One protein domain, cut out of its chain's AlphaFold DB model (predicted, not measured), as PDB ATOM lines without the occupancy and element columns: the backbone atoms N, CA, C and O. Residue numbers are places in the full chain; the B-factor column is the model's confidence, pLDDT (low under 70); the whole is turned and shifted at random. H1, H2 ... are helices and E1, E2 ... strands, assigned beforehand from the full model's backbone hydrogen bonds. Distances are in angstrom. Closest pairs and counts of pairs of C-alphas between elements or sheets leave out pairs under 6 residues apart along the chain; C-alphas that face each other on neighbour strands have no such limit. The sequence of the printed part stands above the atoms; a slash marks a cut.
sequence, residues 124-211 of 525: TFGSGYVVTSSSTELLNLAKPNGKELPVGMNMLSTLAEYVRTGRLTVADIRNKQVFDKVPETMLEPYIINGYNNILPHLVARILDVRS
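This is residues 124 to 211 of the 525 residues of the protein "AAA domain-containing protein" of Pseudomonas sp. SbOxS1 (UniProt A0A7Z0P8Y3). A small, twisted sheet of three strands, E1, E2 and E3, makes one end of the domain, and a cluster of five helices makes the rest. H1 leads straight on from the last strand and crosses H5 in the cluster, the short H2 packs on H5, and the short H3 and H4 lie near H2. The printed part has 88 residues, with three named strands and then five named helices in the order E1 E2 E3 H1 H2 H3 H4 H5; the sheet order is E1 E2 E3, all antiparallel, and the class is mixed, helices and strands. The whole is compact, with a radius of gyration of the C-alphas of 12.5 A, and it is rounded, spanning 34 by 29 by 21 A.

Begin at E2, residues 138 to 142, the inner strand of a meander, in which each strand is the antiparallel neighbour of the one before. E1, residues 129 to 134, forms a hairpin with it; look for N 142 and O 130, 2.8 A apart. E3, residues 148 to 152, forms the next hairpin with E2, with N 149 and O 141 at 2.7 A. The sheet is only just strongly twisted, its C-alphas lying up to 4.2 A off the best plane. H1, residues 153 to 164, only grazes the sheet with its residues 153 to 156. H1 touches H5, residues 199 to 209, about perpendicular at 74 degrees; the closest C-alphas, of Ala 160 and Val 203, are 5.3 A apart. H2, residues 170 to 174, touches H5, the closest C-alphas being those of Val 170 and Pro 200 at 5.5 A. H3, residues 178 to 181, is close to H2 but not clearly touching, with the C-alphas of Asp 172 and Val 178 closest at 6.1 A. H4, residues 189 to 194, is apart from H1. Every O i to N i+4 pair is within hydrogen-bond range in H1, H2, H4 and H5; H3 is too short for such a pair.

Find C-alpha 129 at (341.626, 251.220, 553.909), where E1 begins its 13.4 A; E2 measures 13.2 A and E3 13.1 A. H1 starts at C-alpha 153, (354.019, 261.213, 553.914), and runs 16.1 A. H2, H3 and H4 are short, at 6.5, 5.5 and 8.0 A. H5 runs 15.7 A to C-alpha 209 at (350.269, 260.443, 567.992).

The two C-alphas farthest apart are those of Gly 146 and Gly 166, at 35.6 A. The printed part has no cut and no long link. The mean pLDDT of the printed part is 85.0; look for values under 70 at residue 136 and residues 209 to 211.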
ATOM      1  N   THR A 124     343.409 249.997 560.140       87.56
ATOM      2  CA  THR A 124     342.330 250.328 559.199       87.56
ATOM      3  C   THR A 124     341.853 251.765 559.393       87.56
ATOM      4  O   THR A 124     341.558 252.181 560.511       87.56
ATOM      5  N   PHE A 125     341.715 252.512 558.297       86.75
ATOM      6  CA  PHE A 125     341.305 253.915 558.280       86.75
ATOM      7  C   PHE A 125     340.131 254.164 557.320       86.75
ATOM      8  O   PHE A 125     339.980 253.503 556.287       86.75
ATOM      9  N   GLY A 126     339.302 255.164 557.646       81.38
ATOM     10  CA  GLY A 126     338.170 255.590 556.819       81.38
ATOM     11  C   GLY A 126     337.195 254.447 556.510       81.38
ATOM     12  O   GLY A 126     336.813 253.682 557.389       81.38
ATOM     13  N   SER A 127     336.808 254.313 555.241       80.81
ATOM     14  CA  SER A 127     335.838 253.320 554.757       80.81
ATOM     15  C   SER A 127     336.428 251.922 554.479       80.81
ATOM     16  O   SER A 127     335.963 251.248 553.562       80.81
ATOM     17  N   GLY A 128     337.474 251.502 555.205       83.00
ATOM     18  CA  GLY A 128     338.093 250.172 555.060       83.00
ATOM     19  C   GLY A 128     339.455 250.135 554.352       83.00
ATOM     20  O   GLY A 128     339.770 249.140 553.706       83.00
ATOM     21  N   TYR A 129     340.253 251.206 554.429       89.62
ATOM     22  CA  TYR A 129     341.626 251.220 553.909       89.62
ATOM     23  C   TYR A 129     342.582 250.602 554.929       89.62
ATOM     24  O   TYR A 129     342.601 251.069 556.062       89.62
ATOM     25  N   VAL A 130     343.391 249.614 554.543       89.75
ATOM     26  CA  VAL A 130     344.288 248.890 555.466       89.75
ATOM     27  C   VAL A 130     345.749 249.232 555.186       89.75
ATOM     28  O   VAL A 130     346.184 249.150 554.044       89.75
ATOM     29  N   VAL A 131     346.536 249.576 556.205       89.69
ATOM     30  CA  VAL A 131     347.970 249.872 556.054       89.69
ATOM     31  C   VAL A 131     348.744 248.610 555.676       89.69
ATOM     32  O   VAL A 131     348.809 247.658 556.455       89.69
ATOM     33  N   THR A 132     349.382 248.603 554.506       84.81
ATOM     34  CA  THR A 132     350.222 247.483 554.047       84.81
ATOM     35  C   THR A 132     351.695 247.690 554.390       84.81
ATOM     36  O   THR A 132     352.387 246.731 554.740       84.81
ATOM     37  N   SER A 133     352.175 248.935 554.344       79.94
ATOM     38  CA  SER A 133     353.506 249.346 554.811       79.94
ATOM     39  C   SER A 133     353.546 250.850 555.091       79.94
ATOM     40  O   SER A 133     352.757 251.613 554.535       79.94
ATOM     41  N   SER A 134     354.465 251.278 555.957       82.12
ATOM     42  CA  SER A 134     354.686 252.688 556.269       82.12
ATOM     43  C   SER A 134     356.181 252.951 556.427       82.12
ATOM     44  O   SER A 134     356.862 252.244 557.168       82.12
ATOM     45  N   SER A 135     356.681 253.943 555.696       77.44
ATOM     46  CA  SER A 135     358.025 254.504 555.824       77.44
ATOM     47  C   SER A 135     357.936 256.006 556.106       77.44
ATOM     48  O   SER A 135     356.845 256.572 556.188       77.44
ATOM     49  N   THR A 136     359.083 256.666 556.263       68.75
ATOM     50  CA  THR A 136     359.163 258.127 556.409       68.75
ATOM     51  C   THR A 136     358.716 258.877 555.151       68.75
ATOM     52  O   THR A 136     358.311 260.028 555.246       68.75
ATOM     53  N   GLU A 137     358.730 258.230 553.983       71.06
ATOM     54  CA  GLU A 137     358.412 258.861 552.694       71.06
ATOM     55  C   GLU A 137     357.021 258.488 552.171       71.06
ATOM     56  O   GLU A 137     356.315 259.327 551.605       71.06
ATOM     57  N   LEU A 138     356.602 257.236 552.372       80.50
ATOM     58  CA  LEU A 138     355.402 256.669 551.763       80.50
ATOM     59  C   LEU A 138     354.593 255.840 552.763       80.50
ATOM     60  O   LEU A 138     355.118 255.020 553.518       80.50
ATOM     61  N   LEU A 139     353.278 256.020 552.709       88.62
ATOM     62  CA  LEU A 139     352.285 255.174 553.350       88.62
ATOM     63  C   LEU A 139     351.540 254.393 552.269       88.62
ATOM     64  O   LEU A 139     350.830 254.984 551.458       88.62
ATOM     65  N   ASN A 140     351.659 253.069 552.272       88.81
ATOM     66  CA  ASN A 140     350.922 252.217 551.345       88.81
ATOM     67  C   ASN A 140     349.670 251.658 552.025       88.81
ATOM     68  O   ASN A 140     349.736 251.090 553.120       88.81
ATOM     69  N   LEU A 141     348.523 251.822 551.364       89.75
ATOM     70  CA  LEU A 141     347.216 251.373 551.838       89.75
ATOM     71  C   LEU A 141     346.587 250.401 550.834       89.75
ATOM     72  O   LEU A 141     346.522 250.696 549.646       89.75
ATOM     73  N   ALA A 142     346.030 249.289 551.297       91.19
ATOM     74  CA  ALA A 142     345.103 248.480 550.518       91.19
ATOM     75  C   ALA A 142     343.711 249.124 550.561       91.19
ATOM     76  O   ALA A 142     343.156 249.369 551.633       91.19
ATOM     77  N   LYS A 143     343.140 249.412 549.390       89.00
ATOM     78  CA  LYS A 143     341.764 249.897 549.223       89.00
ATOM     79  C   LYS A 143     340.765 248.761 549.513       89.00
ATOM     80  O   LYS A 143     341.100 247.598 549.289       89.00
ATOM     81  N   PRO A 144     339.496 249.067 549.858       84.62
ATOM     82  CA  PRO A 144     338.451 248.049 550.054       84.62
ATOM     83  C   PRO A 144     338.223 247.122 548.848       84.62
ATOM     84  O   PRO A 144     337.740 246.006 548.996       84.62
ATOM     85  N   ASN A 145     338.572 247.580 547.642       84.31
ATOM     86  CA  ASN A 145     338.482 246.807 546.402       84.31
ATOM     87  C   ASN A 145     339.761 246.011 546.068       84.31
ATOM     88  O   ASN A 145     339.903 245.541 544.941       84.31
ATOM     89  N   GLY A 146     340.708 245.904 547.006       77.50
ATOM     90  CA  GLY A 146     341.935 245.113 546.884       77.50
ATOM     91  C   GLY A 146     343.101 245.784 546.149       77.50
ATOM     92  O   GLY A 146     344.191 245.223 546.133       77.50
ATOM     93  N   LYS A 147     342.923 246.973 545.551       85.88
ATOM     94  CA  LYS A 147     344.022 247.718 544.902       85.88
ATOM     95  C   LYS A 147     344.843 248.507 545.920       85.88
ATOM     96  O   LYS A 147     344.294 248.974 546.910       85.88
ATOM     97  N   GLU A 148     346.119 248.744 545.645       87.00
ATOM     98  CA  GLU A 148     346.959 249.576 546.514       87.00
ATOM     99  C   GLU A 148     346.806 251.082 546.233       87.00
ATOM    100  O   GLU A 148     346.433 251.521 545.140       87.00
ATOM    101  N   LEU A 149     347.063 251.878 547.264       87.62
ATOM    102  CA  LEU A 149     347.103 253.330 547.261       87.62
ATOM    103  C   LEU A 149     348.380 253.787 547.979       87.62
ATOM    104  O   LEU A 149     348.405 253.772 549.211       87.62
ATOM    105  N   PRO A 150     349.416 254.209 547.241       87.62
ATOM    106  CA  PRO A 150     350.542 254.912 547.833       87.62
ATOM    107  C   PRO A 150     350.132 256.352 548.164       87.62
ATOM    108  O   PRO A 150     349.572 257.065 547.327       87.62
ATOM    109  N   VAL A 151     350.411 256.787 549.388       87.12
ATOM    110  CA  VAL A 151     350.181 258.151 549.874       87.12
ATOM    111  C   VAL A 151     351.512 258.717 550.355       87.12
ATOM    112  O   VAL A 151     352.156 258.141 551.227       87.12
ATOM    113  N   GLY A 152     351.934 259.854 549.801       85.06
ATOM    114  CA  GLY A 152     353.167 260.520 550.229       85.06
ATOM    115  C   GLY A 152     353.050 261.064 551.654       85.06
ATOM    116  O   GLY A 152     352.130 261.829 551.951       85.06
ATOM    117  N   MET A 153     353.998 260.727 552.527       83.19
ATOM    118  CA  MET A 153     354.019 261.213 553.914       83.19
ATOM    119  C   MET A 153     354.178 262.732 553.985       83.19
ATOM    120  O   MET A 153     353.510 263.371 554.791       83.19
ATOM    121  N   ASN A 154     354.955 263.328 553.077       80.50
ATOM    122  CA  ASN A 154     355.095 264.783 552.972       80.50
ATOM    123  C   ASN A 154     353.735 265.485 552.772       80.50
ATOM    124  O   ASN A 154     353.434 266.488 553.420       80.50
ATOM    125  N   MET A 155     352.860 264.916 551.937       88.44
ATOM    126  CA  MET A 155     351.512 265.448 551.716       88.44
ATOM    127  C   MET A 155     350.676 265.416 553.000       88.44
ATOM    128  O   MET A 155     350.021 266.403 553.337       88.44
ATOM    129  N   LEU A 156     350.711 264.299 553.733       87.88
ATOM    130  CA  LEU A 156     349.987 264.149 554.996       87.88
ATOM    131  C   LEU A 156     350.520 265.092 556.081       87.88
ATOM    132  O   LEU A 156     349.730 265.736 556.771       87.88
ATOM    133  N   SER A 157     351.842 265.215 556.193       83.81
ATOM    134  CA  SER A 157     352.504 266.141 557.114       83.81
ATOM    135  C   SER A 157     352.162 267.596 556.793       83.81
ATOM    136  O   SER A 157     351.828 268.352 557.701       83.81
ATOM    137  N   THR A 158     352.150 267.975 555.512       85.00
ATOM    138  CA  THR A 158     351.775 269.329 555.066       85.00
ATOM    139  C   THR A 158     350.333 269.669 555.458       85.00
ATOM    140  O   THR A 158     350.068 270.734 556.014       85.00
ATOM    141  N   LEU A 159     349.387 268.749 555.235       87.38
ATOM    142  CA  LEU A 159     347.995 268.944 555.654       87.38
ATOM    143  C   LEU A 159     347.854 269.041 557.179       87.38
ATOM    144  O   LEU A 159     347.127 269.904 557.672       87.38
ATOM    145  N   ALA A 160     348.539 268.175 557.930       86.94
ATOM    146  CA  ALA A 160     348.528 268.211 559.391       86.94
ATOM    147  C   ALA A 160     349.091 269.531 559.934       86.94
ATOM    148  O   ALA A 160     348.551 270.083 560.892       86.94
ATOM    149  N   GLU A 161     350.123 270.073 559.293       82.38
ATOM    150  CA  GLU A 161     350.739 271.342 559.663       82.38
ATOM    151  C   GLU A 161     349.796 272.533 559.459       82.38
ATOM    152  O   GLU A 161     349.665 273.390 560.339       82.38
ATOM    153  N   TYR A 162     349.064 272.573 558.345       85.81
ATOM    154  CA  TYR A 162     348.028 273.588 558.143       85.81
ATOM    155  C   TYR A 162     346.921 273.505 559.194       85.81
ATOM    156  O   TYR A 162     346.439 274.539 559.658       85.81
ATOM    157  N   VAL A 163     346.542 272.293 559.615       85.62
ATOM    158  CA  VAL A 163     345.563 272.115 560.694       85.62
ATOM    159  C   VAL A 163     346.120 272.596 562.034       85.62
ATOM    160  O   VAL A 163     345.451 273.323 562.767       85.62
ATOM    161  N   ARG A 164     347.371 272.251 562.337       81.38
ATOM    162  CA  ARG A 164     348.057 272.639 563.574       81.38
ATOM    163  C   ARG A 164     348.249 274.148 563.700       81.38
ATOM    164  O   ARG A 164     348.106 274.696 564.788       81.38
ATOM    165  N   THR A 165     348.564 274.820 562.599       73.94
ATOM    166  CA  THR A 165     348.742 276.280 562.554       73.94
ATOM    167  C   THR A 165     347.414 277.041 562.489       73.94
ATOM    168  O   THR A 165     347.417 278.263 562.373       73.94
ATOM    169  N   GLY A 166     346.274 276.339 562.570       84.12
ATOM    170  CA  GLY A 166     344.933 276.929 562.557       84.12
ATOM    171  C   GLY A 166     344.505 277.475 561.193       84.12
ATOM    172  O   GLY A 166     343.468 278.125 561.087       84.12
ATOM    173  N   ARG A 167     345.294 277.214 560.148       86.06
ATOM    174  CA  ARG A 167     345.035 277.652 558.771       86.06
ATOM    175  C   ARG A 167     343.979 276.786 558.085       86.06
ATOM    176  O   ARG A 167     343.261 277.258 557.211       86.06
ATOM    177  N   LEU A 168     343.878 275.526 558.504       90.06
ATOM    178  CA  LEU A 168     342.831 274.581 558.128       90.06
ATOM    179  C   LEU A 168     342.245 273.919 559.376       90.06
ATOM    180  O   LEU A 168     342.817 273.936 560.460       90.06
ATOM    181  N   THR A 169     341.113 273.257 559.201       89.75
ATOM    182  CA  THR A 169     340.592 272.252 560.127       89.75
ATOM    183  C   THR A 169     340.528 270.897 559.425       89.75
ATOM    184  O   THR A 169     340.473 270.814 558.197       89.75
ATOM    185  N   VAL A 170     340.479 269.799 560.186       89.06
ATOM    186  CA  VAL A 170     340.265 268.457 559.604       89.06
ATOM    187  C   VAL A 170     338.938 268.393 558.825       89.06
ATOM    188  O   VAL A 170     338.834 267.685 557.821       89.06
ATOM    189  N   ALA A 171     337.933 269.168 559.250       87.50
ATOM    190  CA  ALA A 171     336.663 269.303 558.544       87.50
ATOM    191  C   ALA A 171     336.827 269.986 557.176       87.50
ATOM    192  O   ALA A 171     336.189 269.559 556.218       87.50
ATOM    193  N   ASP A 172     337.727 270.963 557.045       91.50
ATOM    194  CA  ASP A 172     337.993 271.634 555.764       91.50
ATOM    195  C   ASP A 172     338.584 270.673 554.724       91.50
ATOM    196  O   ASP A 172     338.208 270.715 553.554       91.50
ATOM    197  N   ILE A 173     339.451 269.745 555.155       90.81
ATOM    198  CA  ILE A 173     339.990 268.683 554.288       90.81
ATOM    199  C   ILE A 173     338.859 267.759 553.822       90.81
ATOM    200  O   ILE A 173     338.755 267.435 552.639       90.81
ATOM    201  N   ARG A 174     337.966 267.365 554.739       90.94
ATOM    202  CA  ARG A 174     336.797 266.529 554.425       90.94
ATOM    203  C   ARG A 174     335.858 267.219 553.428       90.94
ATOM    204  O   ARG A 174     335.384 266.576 552.489       90.94
ATOM    205  N   ASN A 175     335.639 268.517 553.616       91.88
ATOM    206  CA  ASN A 175     334.715 269.342 552.841       91.88
ATOM    207  C   ASN A 175     335.329 269.914 551.550       91.88
ATOM    208  O   ASN A 175     334.660 270.686 550.871       91.88
ATOM    209  N   LYS A 176     336.564 269.521 551.189       92.88
ATOM    210  CA  LYS A 176     337.278 269.957 549.971       92.88
ATOM    211  C   LYS A 176     337.581 271.463 549.911       92.88
ATOM    212  O   LYS A 176     337.711 272.021 548.830       92.88
ATOM    213  N   GLN A 177     337.751 272.106 551.065       92.19
ATOM    214  CA  GLN A 177     337.984 273.554 551.191       92.19
ATOM    215  C   GLN A 177     339.472 273.919 551.341       92.19
ATOM    216  O   GLN A 177     339.808 275.042 551.712       92.19
ATOM    217  N   VAL A 178     340.384 272.970 551.086       89.62
ATOM    218  CA  VAL A 178     341.835 273.160 551.284       89.62
ATOM    219  C   VAL A 178     342.369 274.312 550.431       89.62
ATOM    220  O   VAL A 178     343.072 275.172 550.951       89.62
ATOM    221  N   PHE A 179     341.995 274.359 549.153       92.69
ATOM    222  CA  PHE A 179     342.507 275.343 548.189       92.69
ATOM    223  C   PHE A 179     341.804 276.698 548.274       92.69
ATOM    224  O   PHE A 179     342.383 277.703 547.881       92.69
ATOM    225  N   ASP A 180     340.600 276.740 548.849       89.94
ATOM    226  CA  ASP A 180     339.910 278.000 549.137       89.94
ATOM    227  C   ASP A 180     340.571 278.726 550.318       89.94
ATOM    228  O   ASP A 180     340.652 279.952 550.347       89.94
ATOM    229  N   LYS A 181     341.042 277.960 551.312       85.31
ATOM    230  CA  LYS A 181     341.637 278.490 552.547       85.31
ATOM    231  C   LYS A 181     343.158 278.632 552.494       85.31
ATOM    232  O   LYS A 181     343.710 279.447 553.230       85.31
ATOM    233  N   VAL A 182     343.832 277.848 551.655       88.25
ATOM    234  CA  VAL A 182     345.290 277.878 551.464       88.25
ATOM    235  C   VAL A 182     345.607 277.868 549.960       88.25
ATOM    236  O   VAL A 182     346.058 276.849 549.434       88.25
ATOM    237  N   PRO A 183     345.328 278.968 549.233       84.69
ATOM    238  CA  PRO A 183     345.483 279.027 547.777       84.69
ATOM    239  C   PRO A 183     346.941 278.954 547.300       84.69
ATOM    240  O   PRO A 183     347.194 278.600 546.154       84.69
ATOM    241  N   GLU A 184     347.914 279.266 548.157       84.62
ATOM    242  CA  GLU A 184     349.345 279.205 547.841       84.62
ATOM    243  C   GLU A 184     349.954 277.800 547.957       84.62
ATOM    244  O   GLU A 184     351.153 277.621 547.736       84.62
ATOM    245  N   THR A 185     349.171 276.803 548.379       83.94
ATOM    246  CA  THR A 185     349.685 275.449 548.580       83.94
ATOM    247  C   THR A 185     350.083 274.806 547.250       83.94
ATOM    248  O   THR A 185     349.326 274.821 546.286       83.94
ATOM    249  N   MET A 186     351.246 274.154 547.218       85.06
ATOM    250  CA  MET A 186     351.733 273.409 546.045       85.06
ATOM    251  C   MET A 186     351.182 271.969 545.976       85.06
ATOM    252  O   MET A 186     351.710 271.133 545.248       85.06
ATOM    253  N   LEU A 187     350.167 271.641 546.785       87.88
ATOM    254  CA  LEU A 187     349.541 270.315 546.791       87.88
ATOM    255  C   LEU A 187     348.635 270.136 545.567       87.88
ATOM    256  O   LEU A 187     347.956 271.065 545.155       87.88
ATOM    257  N   GLU A 188     348.564 268.919 545.031       88.06
ATOM    258  CA  GLU A 188     347.772 268.626 543.830       88.06
ATOM    259  C   GLU A 188     346.259 268.538 544.141       88.06
ATOM    260  O   GLU A 188     345.841 267.611 544.854       88.06
ATOM    261  N   PRO A 189     345.399 269.429 543.600       86.81
ATOM    262  CA  PRO A 189     343.979 269.477 543.952       86.81
ATOM    263  C   PRO A 189     343.210 268.191 543.697       86.81
ATOM    264  O   PRO A 189     342.379 267.796 544.519       86.81
ATOM    265  N   TYR A 190     343.511 267.499 542.598       87.44
ATOM    266  CA  TYR A 190     342.842 266.247 542.255       87.44
ATOM    267  C   TYR A 190     343.147 265.124 543.251       87.44
ATOM    268  O   TYR A 190     342.260 264.327 543.559       87.44
ATOM    269  N   ILE A 191     344.363 265.078 543.804       86.69
ATOM    270  CA  ILE A 191     344.742 264.055 544.786       86.69
ATOM    271  C   ILE A 191     344.061 264.342 546.126       86.69
ATOM    272  O   ILE A 191     343.420 263.461 546.699       86.69
ATOM    273  N   ILE A 192     344.129 265.586 546.602       89.38
ATOM    274  CA  ILE A 192     343.551 265.962 547.897       89.38
ATOM    275  C   ILE A 192     342.026 265.809 547.886       89.38
ATOM    276  O   ILE A 192     341.451 265.145 548.752       89.38
ATOM    277  N   ASN A 193     341.363 266.355 546.865       89.19
ATOM    278  CA  ASN A 193     339.905 266.311 546.765       89.19
ATOM    279  C   ASN A 193     339.377 264.931 546.346       89.19
ATOM    280  O   ASN A 193     338.228 264.605 546.656       89.19
ATOM    281  N   GLY A 194     340.191 264.123 545.657       85.06
ATOM    282  CA  GLY A 194     339.862 262.750 545.267       85.06
ATOM    283  C   GLY A 194     339.911 261.751 546.427       85.06
ATOM    284  O   GLY A 194     339.196 260.751 546.399       85.06
ATOM    285  N   TYR A 195     340.697 262.041 547.470       88.62
ATOM    286  CA  TYR A 195     340.870 261.180 548.647       88.62
ATOM    287  C   TYR A 195     340.382 261.830 549.957       88.62
ATOM    288  O   TYR A 195     340.786 261.435 551.055       88.62
ATOM    289  N   ASN A 196     339.437 262.770 549.871       86.88
ATOM    290  CA  ASN A 196     338.834 263.459 551.021       86.88
ATOM    291  C   ASN A 196     338.121 262.523 552.026       86.88
ATOM    292  O   ASN A 196     337.867 262.918 553.160       86.88
ATOM    293  N   ASN A 197     337.822 261.280 551.638       84.81
ATOM    294  CA  ASN A 197     337.233 260.262 552.514       84.81
ATOM    295  C   ASN A 197     338.260 259.552 553.419       84.81
ATOM    296  O   ASN A 197     337.865 258.894 554.378       84.81
ATOM    297  N   ILE A 198     339.562 259.652 553.123       89.06
ATOM    298  CA  ILE A 198     340.628 258.954 553.863       89.06
ATOM    299  C   ILE A 198     341.659 259.922 554.454       89.06
ATOM    300  O   ILE A 198     342.038 259.768 555.615       89.06
ATOM    301  N   LEU A 199     342.046 260.969 553.717       91.69
ATOM    302  CA  LEU A 199     343.053 261.937 554.160       91.69
ATOM    303  C   LEU A 199     342.730 262.596 555.515       91.69
ATOM    304  O   LEU A 199     343.639 262.668 556.340       91.69
ATOM    305  N   PRO A 200     341.479 262.995 555.837       92.00
ATOM    306  CA  PRO A 200     341.169 263.567 557.150       92.00
ATOM    307  C   PRO A 200     341.469 262.619 558.318       92.00
ATOM    308  O   PRO A 200     341.889 263.071 559.379       92.00
ATOM    309  N   HIS A 201     341.275 261.310 558.132       90.00
ATOM    310  CA  HIS A 201     341.542 260.306 559.166       90.00
ATOM    311  C   HIS A 201     343.043 260.102 559.383       90.00
ATOM    312  O   HIS A 201     343.494 260.012 560.523       90.00
ATOM    313  N   LEU A 202     343.818 260.079 558.295       91.81
ATOM    314  CA  LEU A 202     345.276 259.966 558.356       91.81
ATOM    315  C   LEU A 202     345.903 261.212 558.997       91.81
ATOM    316  O   LEU A 202     346.772 261.101 559.858       91.81
ATOM    317  N   VAL A 203     345.409 262.397 558.634       90.25
ATOM    318  CA  VAL A 203     345.829 263.673 559.231       90.25
ATOM    319  C   VAL A 203     345.479 263.720 560.719       90.25
ATOM    320  O   VAL A 203     346.328 264.079 561.531       90.25
ATOM    321  N   ALA A 204     344.274 263.293 561.109       87.06
ATOM    322  CA  ALA A 204     343.889 263.211 562.519       87.06
ATOM    323  C   ALA A 204     344.809 262.278 563.325       87.06
ATOM    324  O   ALA A 204     345.196 262.621 564.439       87.06
ATOM    325  N   ARG A 205     345.225 261.138 562.753       85.94
ATOM    326  CA  ARG A 205     346.170 260.209 563.395       85.94
ATOM    327  C   ARG A 205     347.541 260.843 563.642       85.94
ATOM    328  O   ARG A 205     348.087 260.678 564.729       85.94
ATOM    329  N   ILE A 206     348.074 261.587 562.670       84.50
ATOM    330  CA  ILE A 206     349.346 262.318 562.818       84.50
ATOM    331  C   ILE A 206     349.263 263.343 563.957       84.50
ATOM    332  O   ILE A 206     350.216 263.493 564.724       84.50
ATOM    333  N   LEU A 207     348.120 264.021 564.086       80.00
ATOM    334  CA  LEU A 207     347.883 264.986 565.159       80.00
ATOM    335  C   LEU A 207     347.785 264.302 566.536       80.00
ATOM    336  O   LEU A 207     348.322 264.826 567.506       80.00
ATOM    337  N   ASP A 208     347.169 263.118 566.615       74.56
ATOM    338  CA  ASP A 208     346.917 262.399 567.872       74.56
ATOM    339  C   ASP A 208     348.178 261.723 568.450       74.56
ATOM    340  O   ASP A 208     348.464 261.839 569.645       74.56
ATOM    341  N   VAL A 209     349.002 261.098 567.594       63.03
ATOM    342  CA  VAL A 209     350.269 260.443 567.992       63.03
ATOM    343  C   VAL A 209     351.253 261.440 568.595       63.03
ATOM    344  O   VAL A 209     352.040 261.054 569.452       63.03
ATOM    345  N   ARG A 210     351.201 262.726 568.216       52.56
ATOM    346  CA  ARG A 210     352.105 263.774 568.726       52.56
ATOM    347  C   ARG A 210     351.816 264.210 570.174       52.56
ATOM    348  O   ARG A 210     352.712 264.747 570.823       52.56
ATOM    349  N   SER A 211     350.672 263.840 570.749       48.25
ATOM    350  CA  SER A 211     350.258 264.253 572.103       48.25
ATOM    351  C   SER A 211     350.888 263.466 573.265       48.25
ATOM    352  O   SER A 211     350.856 263.963 574.387       48.25
TER     353      SER A 211